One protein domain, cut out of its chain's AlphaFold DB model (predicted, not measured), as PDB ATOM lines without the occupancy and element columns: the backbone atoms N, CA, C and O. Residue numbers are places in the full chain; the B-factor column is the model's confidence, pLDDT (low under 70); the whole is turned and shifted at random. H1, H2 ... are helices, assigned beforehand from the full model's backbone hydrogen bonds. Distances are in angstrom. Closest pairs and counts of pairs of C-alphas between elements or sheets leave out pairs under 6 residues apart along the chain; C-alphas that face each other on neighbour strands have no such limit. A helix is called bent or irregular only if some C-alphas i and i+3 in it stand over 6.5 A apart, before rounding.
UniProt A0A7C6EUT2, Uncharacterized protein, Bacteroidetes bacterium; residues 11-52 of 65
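Overview. This is residues 11 to 52 of the 65 residues of an uncharacterized protein of Bacteroidetes bacterium (UniProt A0A7C6EUT2). The five helices are strung out as an open U: H2 makes one arm, with H1 folded back on it, H3 and H4 follow along the base, and H5 is the other arm. Residues 42 to 52 stick out, and the space between H1 and H5 is empty. The printed part has 42 residues, with five named helices in the order H1 to H5 and no named strand; its class is all helix. It is only just compact, close to loose, with a radius of gyration of the C-alphas of 10.9 A and spans of 29 by 21 by 13 A.

Arrangement. Start at H1, residues 11 to 15: it touches H2, residues 21 to 31, and the closest C-alphas, those of Tyr 15 and Tyr 23, are 6.2 A apart. Next, H2 and H3, residues 34 to 38, touch only at the corner, closest at the C-alphas of Tyr 30 and Cys 36, 4.0 A. H3 and H4, residues 40 to 43, meet only through their link. H4 and H5, residues 45 to 51, are close but not clearly touching: the closest C-alphas, of Arg 41 and Leu 48, are 7.6 A apart. H1 and H5 are apart. In H1 and H2 every O i to N i+4 pair is within hydrogen-bond range; in H5 2 of 3 are, in H3 0 of 1, beside 1 of 2 O i to N i+3 pairs, and H4 is too short for an O i to N i+4 pair.

Along the chain. Find C-alpha 11 at (180.909, 114.560, 231.399), where H1 begins; it is 5.9 A long. H2 runs 14.7 A from C-alpha 21 at (175.030, 103.004, 224.320). H3, 8.3 A, is irregular, but only just: C-alphas 34 and 37 are 6.9 A apart. H4 measures 5.3 A, and H5 runs 10.3 A to C-alpha 51 at (177.104, 123.801, 242.008).

Size, cuts and confidence. Look to Pro 21 and Ser 50 for the two C-alphas farthest apart, 29.1 A. The printed part has no cut, and its four links are tight. Residues 45 to 52 have pLDDT under 70; the mean of the printed part is 83.3.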
ATOM      1  N   PHE A  11     181.687 115.574 232.127       86.94
ATOM      2  CA  PHE A  11     180.909 114.560 231.399       86.94
ATOM      3  C   PHE A  11     181.777 113.809 230.385       86.94
ATOM      4  O   PHE A  11     181.753 112.581 230.331       86.94
ATOM      5  N   TYR A  12     182.567 114.532 229.588       88.75
ATOM      6  CA  TYR A  12     183.433 113.898 228.601       88.75
ATOM      7  C   TYR A  12     184.514 113.058 229.288       88.75
ATOM      8  O   TYR A  12     184.673 111.889 228.942       88.75
ATOM      9  N   ALA A  13     185.175 113.595 230.318       88.19
ATOM     10  CA  ALA A  13     186.172 112.865 231.101       88.19
ATOM     11  C   ALA A  13     185.618 111.544 231.670       88.19
ATOM     12  O   ALA A  13     186.288 110.513 231.625       88.19
ATOM     13  N   ARG A  14     184.367 111.553 232.145       87.62
ATOM     14  CA  ARG A  14     183.714 110.385 232.749       87.62
ATOM     15  C   ARG A  14     183.186 109.373 231.731       87.62
ATOM     16  O   ARG A  14     183.218 108.170 231.990       87.62
ATOM     17  N   TYR A  15     182.674 109.840 230.593       89.94
ATOM     18  CA  TYR A  15     181.863 109.010 229.699       89.94
ATOM     19  C   TYR A  15     182.438 108.799 228.297       89.94
ATOM     20  O   TYR A  15     181.902 107.959 227.569       89.94
ATOM     21  N   ALA A  16     183.540 109.457 227.917       90.69
ATOM     22  CA  ALA A  16     184.169 109.280 226.602       90.69
ATOM     23  C   ALA A  16     184.519 107.812 226.291       90.69
ATOM     24  O   ALA A  16     184.393 107.372 225.151       90.69
ATOM     25  N   GLY A  17     184.911 107.040 227.312       90.19
ATOM     26  CA  GLY A  17     185.210 105.607 227.201       90.19
ATOM     27  C   GLY A  17     184.058 104.673 227.585       90.19
ATOM     28  O   GLY A  17     184.264 103.461 227.676       90.19
ATOM     29  N   SER A  18     182.859 105.194 227.864       90.44
ATOM     30  CA  SER A  18     181.764 104.363 228.367       90.44
ATOM     31  C   SER A  18     181.295 103.347 227.324       90.44
ATOM     32  O   SER A  18     181.146 103.660 226.145       90.44
ATOM     33  N   LYS A  19     180.999 102.116 227.760       92.81
ATOM     34  CA  LYS A  19     180.361 101.090 226.915       92.81
ATOM     35  C   LYS A  19     178.837 101.219 226.864       92.81
ATOM     36  O   LYS A  19     178.211 100.547 226.051       92.81
ATOM     37  N   ASN A  20     178.241 102.067 227.703       91.44
ATOM     38  CA  ASN A  20     176.799 102.280 227.696       91.44
ATOM     39  C   ASN A  20     176.385 102.994 226.387       91.44
ATOM     40  O   ASN A  20     176.902 104.084 226.111       91.44
ATOM     41  N   PRO A  21     175.462 102.421 225.590       91.81
ATOM     42  CA  PRO A  21     175.030 103.004 224.320       91.81
ATOM     43  C   PRO A  21     174.494 104.433 224.443       91.81
ATOM     44  O   PRO A  21     174.749 105.253 223.563       91.81
ATOM     45  N   LEU A  22     173.814 104.746 225.550       89.62
ATOM     46  CA  LEU A  22     173.269 106.076 225.814       89.62
ATOM     47  C   LEU A  22     174.393 107.116 225.868       89.62
ATOM     48  O   LEU A  22     174.399 108.078 225.101       89.62
ATOM     49  N   TYR A  23     175.389 106.885 226.728       90.94
ATOM     50  CA  TYR A  23     176.524 107.791 226.900       90.94
ATOM     51  C   TYR A  23     177.369 107.901 225.629       90.94
ATOM     52  O   TYR A  23     177.746 109.008 225.247       90.94
ATOM     53  N   ARG A  24     177.593 106.788 224.914       92.88
ATOM     54  CA  ARG A  24     178.268 106.818 223.604       92.88
ATOM     55  C   ARG A  24     177.521 107.688 222.600       92.88
ATOM     56  O   ARG A  24     178.154 108.473 221.901       92.88
ATOM     57  N   GLY A  25     176.195 107.578 222.542       92.50
ATOM     58  CA  GLY A  25     175.362 108.405 221.670       92.50
ATOM     59  C   GLY A  25     175.465 109.893 222.004       92.50
ATOM     60  O   GLY A  25     175.528 110.724 221.099       92.50
ATOM     61  N   PHE A  26     175.535 110.248 223.288       92.56
ATOM     62  CA  PHE A  26     175.760 111.634 223.708       92.56
ATOM     63  C   PHE A  26     177.152 112.145 223.333       92.56
ATOM     64  O   PHE A  26     177.263 113.221 222.754       92.56
ATOM     65  N   VAL A  27     178.206 111.371 223.597       91.75
ATOM     66  CA  VAL A  27     179.582 111.759 223.249       91.75
ATOM     67  C   VAL A  27     179.737 111.939 221.735       91.75
ATOM     68  O   VAL A  27     180.296 112.936 221.278       91.75
ATOM     69  N   LEU A  28     179.197 111.019 220.933       92.56
ATOM     70  CA  LEU A  28     179.282 111.108 219.475       92.56
ATOM     71  C   LEU A  28     178.536 112.320 218.916       92.56
ATOM     72  O   LEU A  28     179.061 112.974 218.023       92.56
ATOM     73  N   ARG A  29     177.356 112.648 219.452       92.62
ATOM     74  CA  ARG A  29     176.554 113.786 218.978       92.62
ATOM     75  C   ARG A  29     177.090 115.133 219.457       92.62
ATOM     76  O   ARG A  29     177.314 116.025 218.643       92.62
ATOM     77  N   TYR A  30     177.354 115.261 220.755       91.88
ATOM     78  CA  TYR A  30     177.626 116.551 221.393       91.88
ATOM     79  C   TYR A  30     179.107 116.819 221.677       91.88
ATOM     80  O   TYR A  30     179.470 117.954 221.962       91.88
ATOM     81  N   CYS A  31     179.991 115.820 221.619       90.19
ATOM     82  CA  CYS A  31     181.433 116.041 221.819       90.19
ATOM     83  C   CYS A  31     182.235 115.924 220.517       90.19
ATOM     84  O   CYS A  31     183.263 116.589 220.367       90.19
ATOM     85  N   HIS A  32     181.775 115.092 219.577       90.38
ATOM     86  CA  HIS A  32     182.446 114.850 218.291       90.38
ATOM     87  C   HIS A  32     181.595 115.174 217.051       90.38
ATOM     88  O   HIS A  32     182.114 115.175 215.927       90.38
ATOM     89  N   GLY A  33     180.311 115.463 217.249       89.12
ATOM     90  CA  GLY A  33     179.334 115.690 216.193       89.12
ATOM     91  C   GLY A  33     178.938 117.153 216.044       89.12
ATOM     92  O   GLY A  33     179.473 118.052 216.699       89.12
ATOM     93  N   ASP A  34     177.975 117.378 215.161       88.75
ATOM     94  CA  ASP A  34     177.530 118.721 214.788       88.75
ATOM     95  C   ASP A  34     176.639 119.369 215.851       88.75
ATOM     96  O   ASP A  34     176.501 120.593 215.897       88.75
ATOM     97  N   GLU A  35     176.104 118.558 216.769       90.25
ATOM     98  CA  GLU A  35     175.320 119.026 217.911       90.25
ATOM     99  C   GLU A  35     176.191 119.560 219.051       90.25
ATOM    100  O   GLU A  35     175.672 120.055 220.045       90.25
ATOM    101  N   CYS A  36     177.518 119.544 218.905       88.12
ATOM    102  CA  CYS A  36     178.430 120.124 219.886       88.12
ATOM    103  C   CYS A  36     178.111 121.588 220.217       88.12
ATOM    104  O   CYS A  36     178.213 121.993 221.373       88.12
ATOM    105  N   ARG A  37     177.687 122.372 219.223       87.25
ATOM    106  CA  ARG A  37     177.269 123.771 219.413       87.25
ATOM    107  C   ARG A  37     175.964 123.929 220.203       87.25
ATOM    108  O   ARG A  37     175.660 125.030 220.637       87.25
ATOM    109  N   PHE A  38     175.207 122.846 220.367       89.19
ATOM    110  CA  PHE A  38     173.961 122.783 221.133       89.19
ATOM    111  C   PHE A  38     174.151 122.075 222.481       89.19
ATOM    112  O   PHE A  38     173.179 121.683 223.116       89.19
ATOM    113  N   CYS A  39     175.398 121.852 222.907       90.00
ATOM    114  CA  CYS A  39     175.679 121.268 224.208       90.00
ATOM    115  C   CYS A  39     175.330 122.279 225.307       90.00
ATOM    116  O   CYS A  39     176.059 123.250 225.511       90.00
ATOM    117  N   GLU A  40     174.256 122.029 226.054       88.62
ATOM    118  CA  GLU A  40     173.804 122.947 227.108       88.62
ATOM    119  C   GLU A  40     174.816 123.056 228.251       88.62
ATOM    120  O   GLU A  40     174.943 124.096 228.888       88.62
ATOM    121  N   ARG A  41     175.657 122.033 228.439       85.06
ATOM    122  CA  ARG A  41     176.766 122.098 229.404       85.06
ATOM    123  C   ARG A  41     177.787 123.199 229.091       85.06
ATOM    124  O   ARG A  41     178.533 123.573 229.983       85.06
ATOM    125  N   ILE A  42     177.861 123.685 227.847       81.00
ATOM    126  CA  ILE A  42     178.736 124.814 227.487       81.00
ATOM    127  C   ILE A  42     178.151 126.131 228.006       81.00
ATOM    128  O   ILE A  42     178.907 126.992 228.441       81.00
ATOM    129  N   LEU A  43     176.824 126.275 227.985       78.75
ATOM    130  CA  LEU A  43     176.137 127.489 228.440       78.75
ATOM    131  C   LEU A  43     176.219 127.654 229.960       78.75
ATOM    132  O   LEU A  43     176.313 128.771 230.450       78.75
ATOM    133  N   HIS A  44     176.244 126.536 230.683       72.25
ATOM    134  CA  HIS A  44     176.291 126.501 232.143       72.25
ATOM    135  C   HIS A  44     177.686 126.174 232.681       72.25
ATOM    136  O   HIS A  44     177.797 125.667 233.792       72.25
ATOM    137  N   MET A  45     178.766 126.374 231.917       67.88
ATOM    138  CA  MET A  45     180.084 125.898 232.358       67.88
ATOM    139  C   MET A  45     180.565 126.590 233.643       67.88
ATOM    140  O   MET A  45     181.101 125.914 234.517       67.88
ATOM    141  N   ASP A  46     180.274 127.884 233.797       65.38
ATOM    142  CA  ASP A  46     180.575 128.646 235.016       65.38
ATOM    143  C   ASP A  46     179.739 128.158 236.222       65.38
ATOM    144  O   ASP A  46     180.239 128.066 237.343       65.38
ATOM    145  N   GLU A  47     178.482 127.764 235.994       63.81
ATOM    146  CA  GLU A  47     177.558 127.263 237.028       63.81
ATOM    147  C   GLU A  47     177.846 125.802 237.416       63.81
ATOM    148  O   GLU A  47     177.786 125.434 238.589       63.81
ATOM    149  N   LEU A  48     178.223 124.962 236.445       59.25
ATOM    150  CA  LEU A  48     178.576 123.552 236.636       59.25
ATOM    151  C   LEU A  48     179.795 123.388 237.552       59.25
ATOM    152  O   LEU A  48     179.837 122.435 238.332       59.25
ATOM    153  N   VAL A  49     180.758 124.312 237.469       56.44
ATOM    154  CA  VAL A  49     181.924 124.368 238.366       56.44
ATOM    155  C   VAL A  49     181.507 124.771 239.786       56.44
ATOM    156  O   VAL A  49     182.110 124.305 240.752       56.44
ATOM    157  N   SER A  50     180.460 125.589 239.927       54.31
ATOM    158  CA  SER A  50     180.056 126.185 241.204       54.31
ATOM    159  C   SER A  50     179.044 125.346 242.000       54.31
ATOM    160  O   SER A  50     179.093 125.357 243.229       54.31
ATOM    161  N   GLU A  51     178.148 124.604 241.338       53.34
ATOM    162  CA  GLU A  51     177.104 123.801 242.008       53.34
ATOM    163  C   GLU A  51     177.366 122.285 242.018       53.34
ATOM    164  O   GLU A  51     176.566 121.516 242.554       53.34
ATOM    165  N   GLY A  52     178.473 121.807 241.439       52.47
ATOM    166  CA  GLY A  52     178.748 120.366 241.385       52.47
ATOM    167  C   GLY A  52     177.692 119.594 240.584       52.47
ATOM    168  O   GLY A  52     177.468 118.401 240.808       52.47
TER     169      GLY A  52